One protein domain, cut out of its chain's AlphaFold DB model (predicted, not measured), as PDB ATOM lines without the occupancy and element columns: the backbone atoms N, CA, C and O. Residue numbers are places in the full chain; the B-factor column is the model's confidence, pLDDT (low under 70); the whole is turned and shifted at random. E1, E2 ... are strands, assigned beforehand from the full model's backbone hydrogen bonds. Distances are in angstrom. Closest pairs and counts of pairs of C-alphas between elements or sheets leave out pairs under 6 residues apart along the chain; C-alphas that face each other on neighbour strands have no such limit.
ATOM      1  N   ALA A 586     363.159 621.006 497.206       96.38
ATOM      2  CA  ALA A 586     362.502 621.553 498.392       96.38
ATOM      3  C   ALA A 586     363.277 622.785 498.888       96.38
ATOM      4  O   ALA A 586     364.504 622.749 498.962       96.38
ATOM      5  N   THR A 587     362.581 623.888 499.172       96.19
ATOM      6  CA  THR A 587     363.182 625.177 499.562       96.19
ATOM      7  C   THR A 587     362.457 625.769 500.767       96.19
ATOM      8  O   THR A 587     361.255 626.013 500.697       96.19
ATOM      9  N   THR A 588     363.187 626.053 501.850       95.38
ATOM     10  CA  THR A 588     362.647 626.777 503.014       95.38
ATOM     11  C   THR A 588     362.455 628.262 502.685       95.38
ATOM     12  O   THR A 588     363.404 628.969 502.322       95.38
ATOM     13  N   LEU A 589     361.222 628.736 502.826       94.88
ATOM     14  CA  LEU A 589     360.790 630.112 502.597       94.88
ATOM     15  C   LEU A 589     361.105 631.002 503.810       94.88
ATOM     16  O   LEU A 589     361.398 630.516 504.901       94.88
ATOM     17  N   ASP A 590     361.068 632.323 503.627       93.12
ATOM     18  CA  ASP A 590     361.401 633.284 504.695       93.12
ATOM     19  C   ASP A 590     360.402 633.278 505.862       93.12
ATOM     20  O   ASP A 590     360.752 633.663 506.976       93.12
ATOM     21  N   ASP A 591     359.175 632.819 505.624       89.75
ATOM     22  CA  ASP A 591     358.146 632.638 506.650       89.75
ATOM     23  C   ASP A 591     358.222 631.272 507.360       89.75
ATOM     24  O   ASP A 591     357.443 631.014 508.274       89.75
ATOM     25  N   GLY A 592     359.180 630.414 506.987       91.19
ATOM     26  CA  GLY A 592     359.386 629.089 507.572       91.19
ATOM     27  C   GLY A 592     358.672 627.943 506.869       91.19
ATOM     28  O   GLY A 592     358.987 626.788 507.156       91.19
ATOM     29  N   ARG A 593     357.762 628.228 505.933       93.19
ATOM     30  CA  ARG A 593     357.133 627.192 505.107       93.19
ATOM     31  C   ARG A 593     358.156 626.549 504.172       93.19
ATOM     32  O   ARG A 593     359.204 627.130 503.883       93.19
ATOM     33  N   VAL A 594     357.852 625.365 503.648       95.75
ATOM     34  CA  VAL A 594     358.708 624.691 502.656       95.75
ATOM     35  C   VAL A 594     357.957 624.562 501.343       95.75
ATOM     36  O   VAL A 594     356.899 623.949 501.301       95.75
ATOM     37  N   LEU A 595     358.525 625.111 500.269       96.00
ATOM     38  CA  LEU A 595     358.041 624.905 498.908       96.00
ATOM     39  C   LEU A 595     358.697 623.661 498.313       96.00
ATOM     40  O   LEU A 595     359.925 623.604 498.213       96.00
ATOM     41  N   MET A 596     357.886 622.722 497.840       95.81
ATOM     42  CA  MET A 596     358.322 621.577 497.055       95.81
ATOM     43  C   MET A 596     357.831 621.703 495.605       95.81
ATOM     44  O   MET A 596     356.673 622.041 495.361       95.81
ATOM     45  N   VAL A 597     358.724 621.454 494.637       94.50
ATOM     46  CA  VAL A 597     358.455 621.643 493.199       94.50
ATOM     47  C   VAL A 597     358.999 620.488 492.364       94.50
ATOM     48  O   VAL A 597     360.152 620.080 492.538       94.50
ATOM     49  N   GLY A 598     358.199 620.047 491.389       92.06
ATOM     50  CA  GLY A 598     358.586 619.079 490.360       92.06
ATOM     51  C   GLY A 598     358.786 617.668 490.907       92.06
ATOM     52  O   GLY A 598     358.214 617.303 491.934       92.06
ATOM     53  N   GLY A 599     359.616 616.889 490.221       92.94
ATOM     54  CA  GLY A 599     359.915 615.494 490.528       92.94
ATOM     55  C   GLY A 599     359.125 614.492 489.687       92.94
ATOM     56  O   GLY A 599     358.336 614.858 488.812       92.94
ATOM     57  N   LEU A 600     359.372 613.216 489.969       90.62
ATOM     58  CA  LEU A 600     358.785 612.056 489.299       90.62
ATOM     59  C   LEU A 600     357.962 611.231 490.292       90.62
ATOM     60  O   LEU A 600     358.445 610.979 491.396       90.62
ATOM     61  N   ARG A 601     356.760 610.806 489.887       87.50
ATOM     62  CA  ARG A 601     355.808 610.023 490.698       87.50
ATOM     63  C   ARG A 601     356.074 608.517 490.683       87.50
ATOM     64  O   ARG A 601     355.767 607.841 491.650       87.50
ATOM     65  N   ASP A 602     356.636 608.001 489.597       78.88
ATOM     66  CA  ASP A 602     356.835 606.561 489.362       78.88
ATOM     67  C   ASP A 602     358.081 606.292 488.488       78.88
ATOM     68  O   ASP A 602     358.169 605.294 487.783       78.88
ATOM     69  N   GLY A 603     359.030 607.237 488.467       73.25
ATOM     70  CA  GLY A 603     360.230 607.179 487.621       73.25
ATOM     71  C   GLY A 603     360.023 607.634 486.169       73.25
ATOM     72  O   GLY A 603     361.006 607.973 485.509       73.25
ATOM     73  N   SER A 604     358.776 607.741 485.692       75.69
ATOM     74  CA  SER A 604     358.447 608.128 484.305       75.69
ATOM     75  C   SER A 604     357.476 609.317 484.206       75.69
ATOM     76  O   SER A 604     357.626 610.186 483.346       75.69
ATOM     77  N   SER A 605     356.537 609.415 485.143       83.88
ATOM     78  CA  SER A 605     355.491 610.428 485.214       83.88
ATOM     79  C   SER A 605     355.941 611.629 486.035       83.88
ATOM     80  O   SER A 605     356.320 611.498 487.202       83.88
ATOM     81  N   PHE A 606     355.848 612.832 485.468       87.00
ATOM     82  CA  PHE A 606     356.145 614.060 486.207       87.00
ATOM     83  C   PHE A 606     355.047 614.413 487.202       87.00
ATOM     84  O   PHE A 606     353.855 614.263 486.938       87.00
ATOM     85  N   ALA A 607     355.463 614.992 488.320       87.88
ATOM     86  CA  ALA A 607     354.558 615.692 489.205       87.88
ATOM     87  C   ALA A 607     354.501 617.179 488.809       87.88
ATOM     88  O   ALA A 607     355.492 617.908 488.908       87.88
ATOM     89  N   TYR A 608     353.343 617.608 488.306       84.81
ATOM     90  CA  TYR A 608     353.119 618.963 487.785       84.81
ATOM     91  C   TYR A 608     352.744 619.953 488.893       84.81
ATOM     92  O   TYR A 608     353.009 621.151 488.797       84.81
ATOM     93  N   GLU A 609     352.135 619.447 489.956       83.69
ATOM     94  CA  GLU A 609     351.714 620.194 491.127       83.69
ATOM     95  C   GLU A 609     352.913 620.455 492.036       83.69
ATOM     96  O   GLU A 609     353.795 619.608 492.210       83.69
ATOM     97  N   SER A 610     352.924 621.639 492.637       90.81
ATOM     98  CA  SER A 610     353.819 621.977 493.744       90.81
ATOM     99  C   SER A 610     353.064 621.836 495.061       90.81
ATOM    100  O   SER A 610     351.842 621.984 495.091       90.81
ATOM    101  N   GLU A 611     353.779 621.588 496.150       92.50
ATOM    102  CA  GLU A 611     353.192 621.450 497.485       92.50
ATOM    103  C   GLU A 611     353.907 622.371 498.471       92.50
ATOM    104  O   GLU A 611     355.085 622.698 498.301       92.50
ATOM    105  N   ILE A 612     353.181 622.811 499.494       92.62
ATOM    106  CA  ILE A 612     353.694 623.664 500.561       92.62
ATOM    107  C   ILE A 612     353.485 622.962 501.890       92.62
ATOM    108  O   ILE A 612     352.365 622.575 502.215       92.62
ATOM    109  N   TYR A 613     354.562 622.839 502.656       92.25
ATOM    110  CA  TYR A 613     354.498 622.460 504.059       92.25
ATOM    111  C   TYR A 613     354.374 623.704 504.926       92.25
ATOM    112  O   TYR A 613     355.202 624.618 504.813       92.25
ATOM    113  N   ASP A 614     353.380 623.716 505.806       82.62
ATOM    114  CA  ASP A 614     353.252 624.721 506.852       82.62
ATOM    115  C   ASP A 614     353.655 624.122 508.211       82.62
ATOM    116  O   ASP A 614     352.949 623.249 508.722       82.62
ATOM    117  N   PRO A 615     354.773 624.566 508.823       79.44
ATOM    118  CA  PRO A 615     355.197 624.071 510.131       79.44
ATOM    119  C   PRO A 615     354.240 624.464 511.263       79.44
ATOM    120  O   PRO A 615     354.246 623.814 512.299       79.44
ATOM    121  N   ALA A 616     353.411 625.503 511.098       76.75
ATOM    122  CA  ALA A 616     352.438 625.895 512.118       76.75
ATOM    123  C   ALA A 616     351.263 624.915 512.204       76.75
ATOM    124  O   ALA A 616     350.633 624.799 513.256       76.75
ATOM    125  N   THR A 617     350.955 624.231 511.100       72.06
ATOM    126  CA  THR A 617     349.907 623.208 511.058       72.06
ATOM    127  C   THR A 617     350.442 621.790 510.933       72.06
ATOM    128  O   THR A 617     349.670 620.848 511.075       72.06
ATOM    129  N   ALA A 618     351.745 621.643 510.689       73.50
ATOM    130  CA  ALA A 618     352.421 620.391 510.387       73.50
ATOM    131  C   ALA A 618     351.759 619.621 509.230       73.50
ATOM    132  O   ALA A 618     351.631 618.403 509.283       73.50
ATOM    133  N   THR A 619     351.344 620.318 508.168       79.81
ATOM    134  CA  THR A 619     350.650 619.705 507.022       79.81
ATOM    135  C   THR A 619     351.264 620.099 505.690       79.81
ATOM    136  O   THR A 619     351.641 621.255 505.495       79.81
ATOM    137  N   TRP A 620     351.267 619.159 504.744       84.25
ATOM    138  CA  TRP A 620     351.454 619.449 503.327       84.25
ATOM    139  C   TRP A 620     350.124 619.806 502.672       84.25
ATOM    140  O   TRP A 620     349.080 619.226 502.963       84.25
ATOM    141  N   THR A 621     350.149 620.786 501.782       85.31
ATOM    142  CA  THR A 621     348.978 621.212 501.014       85.31
ATOM    143  C   THR A 621     349.397 621.477 499.579       85.31
ATOM    144  O   THR A 621     350.456 622.059 499.332       85.31
ATOM    145  N   ASN A 622     348.567 621.072 498.614       86.44
ATOM    146  CA  ASN A 622     348.783 621.440 497.218       86.44
ATOM    147  C   ASN A 622     348.859 622.963 497.108       86.44
ATOM    148  O   ASN A 622     347.969 623.674 497.568       86.44
ATOM    149  N   ALA A 623     349.895 623.483 496.458       84.06
ATOM    150  CA  ALA A 623     350.095 624.922 496.351       84.06
ATOM    151  C   ALA A 623     348.934 625.610 495.602       84.06
ATOM    152  O   ALA A 623     348.720 626.805 495.766       84.06
ATOM    153  N   SER A 624     348.161 624.873 494.796       77.25
ATOM    154  CA  SER A 624     346.977 625.378 494.089       77.25
ATOM    155  C   SER A 624     345.716 625.463 494.955       77.25
ATOM    156  O   SER A 624     344.672 625.869 494.447       77.25
ATOM    157  N   ASP A 625     345.775 625.054 496.222       77.06
ATOM    158  CA  ASP A 625     344.633 625.091 497.129       77.06
ATOM    159  C   ASP A 625     344.192 626.538 497.413       77.06
ATOM    160  O   ASP A 625     344.996 627.417 497.744       77.06
ATOM    161  N   ALA A 626     342.886 626.788 497.294       70.62
ATOM    162  CA  ALA A 626     342.292 628.106 497.493       70.62
ATOM    163  C   ALA A 626     342.475 628.638 498.927       70.62
ATOM    164  O   ALA A 626     342.488 629.855 499.124       70.62
ATOM    165  N   SER A 627     342.652 627.757 499.918       72.88
ATOM    166  CA  SER A 627     342.952 628.123 501.310       72.88
ATOM    167  C   SER A 627     344.260 628.905 501.454       72.88
ATOM    168  O   SER A 627     344.391 629.721 502.364       72.88
ATOM    169  N   LEU A 628     345.195 628.730 500.515       64.69
ATOM    170  CA  LEU A 628     346.475 629.434 500.477       64.69
ATOM    171  C   LEU A 628     346.416 630.760 499.691       64.69
ATOM    172  O   LEU A 628     347.430 631.446 499.568       64.69
ATOM    173  N   GLY A 629     345.249 631.133 499.147       57.62
ATOM    174  CA  GLY A 629     344.999 632.438 498.518       57.62
ATOM    175  C   GLY A 629     345.568 632.643 497.102       57.62
ATOM    176  O   GLY A 629     345.574 633.781 496.629       57.62
ATOM    177  N   GLY A 630     346.042 631.586 496.428       57.84
ATOM    178  CA  GLY A 630     346.678 631.645 495.100       57.84
ATOM    179  C   GLY A 630     345.747 631.318 493.918       57.84
ATOM    180  O   GLY A 630     344.729 630.656 494.088       57.84
ATOM    181  N   ASN A 631     346.098 631.774 492.702       51.38
ATOM    182  CA  ASN A 631     345.255 631.652 491.490       51.38
ATOM    183  C   ASN A 631     345.789 630.697 490.393       51.38
ATOM    184  O   ASN A 631     345.127 630.532 489.373       51.38
ATOM    185  N   SER A 632     346.967 630.085 490.561       58.69
ATOM    186  CA  SER A 632     347.503 628.965 489.751       58.69
ATOM    187  C   SER A 632     348.927 628.664 490.218       58.69
ATOM    188  O   SER A 632     349.866 629.369 489.852       58.69
ATOM    189  N   ALA A 633     349.100 627.624 491.032       65.44
ATOM    190  CA  ALA A 633     350.413 627.209 491.532       65.44
ATOM    191  C   ALA A 633     351.027 626.057 490.714       65.44
ATOM    192  O   ALA A 633     351.739 625.205 491.242       65.44
ATOM    193  N   ILE A 634     350.731 626.029 489.416       78.12
ATOM    194  CA  ILE A 634     351.323 625.097 488.459       78.12
ATOM    195  C   ILE A 634     352.157 625.921 487.485       78.12
ATOM    196  O   ILE A 634     351.720 626.972 487.012       78.12
ATOM    197  N   MET A 635     353.366 625.452 487.185       86.06
ATOM    198  CA  MET A 635     354.219 626.067 486.171       86.06
ATOM    199  C   MET A 635     353.584 625.867 484.793       86.06
ATOM    200  O   MET A 635     353.689 624.795 484.198       86.06
ATOM    201  N   ALA A 636     352.903 626.901 484.307       80.81
ATOM    202  CA  ALA A 636     352.231 626.903 483.018       80.81
ATOM    203  C   ALA A 636     352.934 627.847 482.037       80.81
ATOM    204  O   ALA A 636     353.332 628.957 482.395       80.81
ATOM    205  N   ALA A 637     353.050 627.416 480.787       76.50
ATOM    206  CA  ALA A 637     353.520 628.225 479.671       76.50
ATOM    207  C   ALA A 637     352.485 628.210 478.539       76.50
ATOM    208  O   ALA A 637     351.472 627.517 478.623       76.50
ATOM    209  N   GLN A 638     352.714 629.023 477.510       76.75
ATOM    210  CA  GLN A 638     351.866 629.081 476.321       76.75
ATOM    211  C   GLN A 638     352.657 628.636 475.095       76.75
ATOM    212  O   GLN A 638     353.828 628.999 474.956       76.75
ATOM    213  N   ASP A 639     352.032 627.852 474.219       69.88
ATOM    214  CA  ASP A 639     352.611 627.496 472.923       69.88
ATOM    215  C   ASP A 639     352.554 628.681 471.937       69.88
ATOM    216  O   ASP A 639     352.028 629.760 472.238       69.88
ATOM    217  N   SER A 640     353.101 628.499 470.731       68.56
ATOM    218  CA  SER A 640     353.103 629.541 469.690       68.56
ATOM    219  C   SER A 640     351.703 629.955 469.209       68.56
ATOM    220  O   SER A 640     351.552 630.987 468.555       68.56
ATOM    221  N   GLN A 641     350.685 629.164 469.541       68.94
ATOM    222  CA  GLN A 641     349.277 629.356 469.223       68.94
ATOM    223  C   GLN A 641     348.505 629.970 470.409       68.94
ATOM    224  O   GLN A 641     347.338 630.332 470.254       68.94
ATOM    225  N   GLY A 642     349.155 630.151 471.564       71.25
ATOM    226  CA  GLY A 642     348.580 630.722 472.780       71.25
ATOM    227  C   GLY A 642     347.872 629.710 473.686       71.25
ATOM    228  O   GLY A 642     347.239 630.127 474.660       71.25
ATOM    229  N   ASN A 643     347.959 628.406 473.404       73.06
ATOM    230  CA  ASN A 643     347.383 627.374 474.261       73.06
ATOM    231  C   ASN A 643     348.256 627.172 475.496       73.06
ATOM    232  O   ASN A 643     349.477 627.060 475.391       73.06
ATOM    233  N   ALA A 644     347.624 627.101 476.666       72.69
ATOM    234  CA  ALA A 644     348.327 626.806 477.902       72.69
ATOM    235  C   ALA A 644     348.730 625.326 477.960       72.69
ATOM    236  O   ALA A 644     347.923 624.447 477.660       72.69
ATOM    237  N   TYR A 645     349.951 625.057 478.411       73.12
ATOM    238  CA  TYR A 645     350.415 623.723 478.775       73.12
ATOM    239  C   TYR A 645     351.194 623.775 480.093       73.12
ATOM    240  O   TYR A 645     351.752 624.810 480.470       73.12
ATOM    241  N   TYR A 646     351.221 622.650 480.805       81.56
ATOM    242  CA  TYR A 646     351.915 622.520 482.084       81.56
ATOM    243  C   TYR A 646     353.304 621.926 481.896       81.56
ATOM    244  O   TYR A 646     353.511 621.069 481.038       81.56
ATOM    245  N   ILE A 647     354.248 622.374 482.720       82.75
ATOM    246  CA  ILE A 647     355.640 621.939 482.653       82.75
ATOM    247  C   ILE A 647     355.970 621.092 483.876       82.75
ATOM    248  O   ILE A 647     356.180 621.614 484.974       82.75
ATOM    249  N   GLY A 648     356.057 619.784 483.654       86.88
ATOM    250  CA  GLY A 648     356.633 618.827 484.589       86.88
ATOM    251  C   GLY A 648     358.150 618.812 484.434       86.88
ATOM    252  O   GLY A 648     358.655 618.896 483.312       86.88
ATOM    253  N   ARG A 649     358.887 618.756 485.547       92.06
ATOM    254  CA  ARG A 649     360.356 618.794 485.530       92.06
ATOM    255  C   ARG A 649     360.978 618.036 486.693       92.06
ATOM    256  O   ARG A 649     360.407 618.008 487.780       92.06
ATOM    257  N   TYR A 650     362.175 617.511 486.480       93.56
ATOM    258  CA  TYR A 650     363.077 617.042 487.529       93.56
ATOM    259  C   TYR A 650     364.526 617.464 487.231       93.56
ATOM    260  O   TYR A 650     364.810 617.964 486.141       93.56
ATOM    261  N   ASP A 651     365.445 617.315 488.193       93.25
ATOM    262  CA  ASP A 651     366.849 617.774 488.075       93.25
ATOM    263  C   ASP A 651     366.993 619.265 487.691       93.25
ATOM    264  O   ASP A 651     367.987 619.700 487.093       93.25
ATOM    265  N   HIS A 652     365.978 620.064 488.024       96.25
ATOM    266  CA  HIS A 652     365.991 621.521 487.932       96.25
ATOM    267  C   HIS A 652     366.676 622.142 489.151       96.25
ATOM    268  O   HIS A 652     366.880 621.497 490.179       96.25
ATOM    269  N   SER A 653     366.993 623.432 489.054       96.88
ATOM    270  CA  SER A 653     367.410 624.217 490.215       96.88
ATOM    271  C   SER A 653     366.225 624.961 490.824       96.88
ATOM    272  O   SER A 653     365.338 625.416 490.103       96.88
ATOM    273  N   ALA A 654     366.223 625.095 492.151       97.38
ATOM    274  CA  ALA A 654     365.332 625.974 492.902       97.38
ATOM    275  C   ALA A 654     366.195 626.854 493.816       97.38
ATOM    276  O   ALA A 654     366.796 626.369 494.773       97.38
ATOM    277  N   THR A 655     366.320 628.136 493.478       97.81
ATOM    278  CA  THR A 655     367.201 629.083 494.173       97.81
ATOM    279  C   THR A 655     366.360 630.127 494.888       97.81
ATOM    280  O   THR A 655     365.683 630.916 494.230       97.81
ATOM    281  N   ILE A 664     362.935 628.858 489.886       97.25
ATOM    282  CA  ILE A 664     362.894 627.484 489.393       97.25
ATOM    283  C   ILE A 664     363.351 627.509 487.940       97.25
ATOM    284  O   ILE A 664     362.717 628.181 487.129       97.25
ATOM    285  N   ALA A 665     364.421 626.805 487.575       96.75
ATOM    286  CA  ALA A 665     364.952 626.913 486.217       96.75
ATOM    287  C   ALA A 665     365.565 625.608 485.690       96.75
ATOM    288  O   ALA A 665     366.170 624.835 486.436       96.75
ATOM    289  N   GLY A 666     365.399 625.375 484.383       95.31
ATOM    290  CA  GLY A 666     365.914 624.204 483.669       95.31
ATOM    291  C   GLY A 666     365.338 622.876 484.170       95.31
ATOM    292  O   GLY A 666     364.183 622.814 484.596       95.31
ATOM    293  N   GLY A 667     366.153 621.826 484.122       94.81
ATOM    294  CA  GLY A 667     365.757 620.451 484.434       94.81
ATOM    295  C   GLY A 667     365.453 619.636 483.182       94.81
ATOM    296  O   GLY A 667     365.573 620.134 482.066       94.81
ATOM    297  N   PHE A 668     365.089 618.375 483.368       91.38
ATOM    298  CA  PHE A 668     364.552 617.515 482.319       91.38
ATOM    299  C   PHE A 668     363.046 617.431 482.483       91.38
ATOM    300  O   PHE A 668     362.559 617.265 483.602       91.38
ATOM    301  N   GLY A 669     362.310 617.578 481.394       87.69
ATOM    302  CA  GLY A 669     360.878 617.738 481.500       87.69
ATOM    303  C   GLY A 669     360.130 617.569 480.201       87.69
ATOM    304  O   GLY A 669     360.703 617.306 479.143       87.69
ATOM    305  N   PHE A 670     358.829 617.775 480.329       75.56
ATOM    306  CA  PHE A 670     357.899 617.868 479.221       75.56
ATOM    307  C   PHE A 670     357.538 619.336 478.964       75.56
ATOM    308  O   PHE A 670     357.198 620.080 479.886       75.56
ATOM    309  N   GLU A 671     357.605 619.746 477.701       64.25
ATOM    310  CA  GLU A 671     357.187 621.062 477.213       64.25
ATOM    311  C   GLU A 671     356.247 620.809 476.017       64.25
ATOM    312  O   GLU A 671     356.718 620.443 474.942       64.25
ATOM    313  N   GLY A 672     354.921 620.889 476.219       56.75
ATOM    314  CA  GLY A 672     353.915 620.632 475.165       56.75
ATOM    315  C   GLY A 672     353.882 621.751 474.112       56.75
ATOM    316  O   GLY A 672     354.323 622.859 474.390       56.75
ATOM    317  N   THR A 673     353.388 621.586 472.884       47.16
ATOM    318  CA  THR A 673     352.462 620.628 472.254       47.16
ATOM    319  C   THR A 673     353.159 619.637 471.306       47.16
ATOM    320  O   THR A 673     354.265 619.887 470.844       47.16
ATOM    321  N   VAL A 674     352.486 618.504 471.059       48.28
ATOM    322  CA  VAL A 674     352.510 617.671 469.838       48.28
ATOM    323  C   VAL A 674     353.472 618.160 468.747       48.28
ATOM    324  O   VAL A 674     353.293 619.270 468.248       48.28
ATOM    325  N   ASP A 675     354.435 617.335 468.329       43.41
ATOM    326  CA  ASP A 675     355.237 617.638 467.142       43.41
ATOM    327  C   ASP A 675     354.322 617.838 465.916       43.41
ATOM    328  O   ASP A 675     353.774 616.891 465.361       43.41
ATOM    329  N   TYR A 676     354.121 619.089 465.495       44.50
ATOM    330  CA  TYR A 676     353.312 619.418 464.317       44.50
ATOM    331  C   TYR A 676     353.986 619.005 462.997       44.50
ATOM    332  O   TYR A 676     353.382 619.189 461.936       44.50
ATOM    333  N   ALA A 677     355.212 618.468 463.038       41.91
ATOM    334  CA  ALA A 677     355.835 617.827 461.886       41.91
ATOM    335  C   ALA A 677     355.176 616.478 461.539       41.91
ATOM    336  O   ALA A 677     355.197 616.103 460.368       41.91
ATOM    337  N   ASP A 678     354.518 615.816 462.502       42.59
ATOM    338  CA  ASP A 678     353.657 614.648 462.273       42.59
ATOM    339  C   ASP A 678     352.296 614.809 462.988       42.59
ATOM    340  O   ASP A 678     352.093 614.343 464.113       42.59
ATOM    341  N   PRO A 679     351.312 615.456 462.336       43.78
ATOM    342  CA  PRO A 679     349.969 615.631 462.889       43.78
ATOM    343  C   PRO A 679     349.205 614.319 463.124       43.78
ATOM    344  O   PRO A 679     348.146 614.360 463.751       43.78
ATOM    345  N   ALA A 680     349.679 613.191 462.584       44.59
ATOM    346  CA  ALA A 680     349.033 611.891 462.723       44.59
ATOM    347  C   ALA A 680     349.478 611.144 463.988       44.59
ATOM    348  O   ALA A 680     348.709 610.327 464.489       44.59
ATOM    349  N   ASN A 681     350.660 611.455 464.539       40.59
ATOM    350  CA  ASN A 681     351.185 610.819 465.750       40.59
ATOM    351  C   ASN A 681     351.790 611.827 466.741       40.59
ATOM    352  O   ASN A 681     353.000 612.070 466.756       40.59
ATOM    353  N   PRO A 682     350.966 612.385 467.644       49.69
ATOM    354  CA  PRO A 682     351.444 613.285 468.676       49.69
ATOM    355  C   PRO A 682     352.396 612.630 469.681       49.69
ATOM    356  O   PRO A 682     351.958 612.083 470.691       49.69
ATOM    357  N   ARG A 683     353.713 612.722 469.464       51.62
ATOM    358  CA  ARG A 683     354.698 612.261 470.456       51.62
ATOM    359  C   ARG A 683     355.037 613.374 471.459       51.62
ATOM    360  O   ARG A 683     355.414 614.472 471.043       51.62
ATOM    361  N   PRO A 684     354.928 613.131 472.780       57.94
ATOM    362  CA  PRO A 684     355.419 614.072 473.779       57.94
ATOM    363  C   PRO A 684     356.952 614.183 473.711       57.94
ATOM    364  O   PRO A 684     357.655 613.177 473.770       57.94
ATOM    365  N   ILE A 685     357.484 615.406 473.590       60.22
ATOM    366  CA  ILE A 685     358.936 615.644 473.525       60.22
ATOM    367  C   ILE A 685     359.484 615.834 474.943       60.22
ATOM    368  O   ILE A 685     359.289 616.883 475.563       60.22
ATOM    369  N   TYR A 686     360.219 614.837 475.425       78.69
ATOM    370  CA  TYR A 686     361.009 614.922 476.650       78.69
ATOM    371  C   TYR A 686     362.391 615.494 476.338       78.69
ATOM    372  O   TYR A 686     363.099 614.970 475.480       78.69
ATOM    373  N   ARG A 687     362.787 616.577 477.010       86.12
ATOM    374  CA  ARG A 687     364.089 617.220 476.777       86.12
ATOM    375  C   ARG A 687     364.568 618.012 477.983       86.12
ATOM    376  O   ARG A 687     363.804 618.306 478.904       86.12
ATOM    377  N   GLU A 688     365.834 618.415 477.957       91.81
ATOM    378  CA  GLU A 688     366.299 619.465 478.850       91.81
ATOM    379  C   GLU A 688     365.561 620.780 478.573       91.81
ATOM    380  O   GLU A 688     365.410 621.216 477.431       91.81
ATOM    381  N   LEU A 689     365.093 621.418 479.641       91.44
ATOM    382  CA  LEU A 689     364.243 622.595 479.585       91.44
ATOM    383  C   LEU A 689     365.069 623.882 479.563       91.44
ATOM    384  O   LEU A 689     366.093 624.013 480.239       91.44
ATOM    385  N   GLN A 690     364.558 624.869 478.830       91.56
ATOM    386  CA  GLN A 690     365.004 626.264 478.888       91.56
ATOM    387  C   GLN A 690     364.145 627.106 479.840       91.56
ATOM    388  O   GLN A 690     364.544 628.196 480.243       91.56
ATOM    389  N   SER A 691     362.951 626.625 480.189       91.19
ATOM    390  CA  SER A 691     361.963 627.400 480.934       91.19
ATOM    391  C   SER A 691     362.390 627.681 482.375       91.19
ATOM    392  O   SER A 691     362.941 626.816 483.072       91.19
ATOM    393  N   ALA A 692     362.077 628.893 482.828       94.56
ATOM    394  CA  ALA A 692     362.271 629.331 484.198       94.56
ATOM    395  C   ALA A 692     361.027 630.043 484.740       94.56
ATOM    396  O   ALA A 692     360.303 630.719 484.005       94.56
ATOM    397  N   PHE A 693     360.808 629.903 486.041       94.69
ATOM    398  CA  PHE A 693     359.681 630.458 486.775       94.69
ATOM    399  C   PHE A 693     360.155 631.055 488.093       94.69
ATOM    400  O   PHE A 693     361.074 630.535 488.717       94.69
ATOM    401  N   VAL A 694     359.501 632.115 488.545       95.31
ATOM    402  CA  VAL A 694     359.653 632.641 489.898       95.31
ATOM    403  C   VAL A 694     358.385 632.336 490.681       95.31
ATOM    404  O   VAL A 694     357.286 632.699 490.256       95.31
ATOM    405  N   PHE A 695     358.551 631.661 491.814       94.75
ATOM    406  CA  PHE A 695     357.514 631.466 492.813       94.75
ATOM    407  C   PHE A 695     357.519 632.624 493.808       94.75
ATOM    408  O   PHE A 695     358.543 632.900 494.443       94.75
ATOM    409  N   ASP A 696     356.366 633.268 493.965       92.06
ATOM    410  CA  ASP A 696     356.151 634.298 494.974       92.06
ATOM    411  C   ASP A 696     355.374 633.724 496.173       92.06
ATOM    412  O   ASP A 696     354.188 633.402 496.031       92.06
ATOM    413  N   PRO A 697     355.994 633.615 497.365       90.00
ATOM    414  CA  PRO A 697     355.343 633.047 498.544       90.00
ATOM    415  C   PRO A 697     354.206 633.913 499.102       90.00
ATOM    416  O   PRO A 697     353.370 633.395 499.842       90.00
ATOM    417  N   SER A 698     354.149 635.207 498.755       87.38
ATOM    418  CA  SER A 698     353.100 636.125 499.218       87.38
ATOM    419  C   SER A 698     351.788 635.969 498.451       87.38
ATOM    420  O   SER A 698     350.720 636.243 498.997       87.38
ATOM    421  N   THR A 699     351.861 635.506 497.201       85.56
ATOM    422  CA  THR A 699     350.691 635.246 496.347       85.56
ATOM    423  C   THR A 699     350.492 633.766 496.043       85.56
ATOM    424  O   THR A 699     349.527 633.419 495.366       85.56
ATOM    425  N   ASN A 700     351.424 632.917 496.482       85.50
ATOM    426  CA  ASN A 700     351.454 631.485 496.220       85.50
ATOM    427  C   ASN A 700     351.258 631.155 494.725       85.50
ATOM    428  O   ASN A 700     350.354 630.419 494.327       85.50
ATOM    429  N   ALA A 701     352.064 631.797 493.876       86.38
ATOM    430  CA  ALA A 701     351.912 631.721 492.427       86.38
ATOM    431  C   ALA A 701     353.263 631.654 491.715       86.38
ATOM    432  O   ALA A 701     354.234 632.284 492.140       86.38
ATOM    433  N   PHE A 702     353.292 630.929 490.595       90.19
ATOM    434  CA  PHE A 702     354.426 630.908 489.675       90.19
ATOM    435  C   PHE A 702     354.225 631.929 488.557       90.19
ATOM    436  O   PHE A 702     353.140 632.051 487.990       90.19
ATOM    437  N   THR A 703     355.295 632.631 488.198       90.19
ATOM    438  CA  THR A 703     355.329 633.550 487.054       90.19
ATOM    439  C   THR A 703     356.512 633.216 486.144       90.19
ATOM    440  O   THR A 703     357.582 632.895 486.659       90.19
ATOM    441  N   PRO A 704     356.368 633.252 484.805       90.25
ATOM    442  CA  PRO A 704     357.493 633.028 483.898       90.25
ATOM    443  C   PRO A 704     358.628 634.035 484.131       90.25
ATOM    444  O   PRO A 704     358.380 635.230 484.278       90.25
ATOM    445  N   ALA A 705     359.873 633.558 484.123       92.88
ATOM    446  CA  ALA A 705     361.061 634.333 484.495       92.88
ATOM    447  C   ALA A 705     362.099 634.442 483.362       92.88
ATOM    448  O   ALA A 705     363.297 634.567 483.608       92.88
TER     449      ALA A 705
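AT A GLANCE: This is residues 586 to 655 and 664 to 705 of the 968 residues of an uncharacterized protein of Planctomycetes bacterium (UniProt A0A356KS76). There is little regular structure: an antiparallel sheet, E1 E2 E3 E4, makes one end, short hairpins follow, and residues 676 to 681 stick out at the other. Under half of the 112 printed residues are in eleven named strands, with no named helix: all strand. It is compact, radius of gyration of the C-alphas 15.0 A, spanning 51 by 29 by 21 A.

IN THESE COORDINATES: E1 to E4 are residues 586 to 588, 594 to 597, 611 to 614 and 619 to 622. E5 to E9, three residues each, begin at 636, 644, 653, 668 and 686. E10 is 691 to 696 and E11 701 to 705. C-alpha 586, where E1 begins, is at (362.502, 621.553, 498.392), and C-alpha 705, where E11 ends, is at (361.061, 634.333, 484.495).

HOW THE PARTS SIT: The sheet is a meander, each strand the antiparallel neighbour of the one before; N 596 and O 611 are 2.8 A apart. In hairpin E10 and E11, N 694 and O 703 are 2.8 A apart.

THE WHOLE: C-alphas 655 and 664 are 6.6 A apart across the cut. In the printed part 24 residues have a pLDDT under 70, among them residues 671 to 685, the long link from E8 to E9.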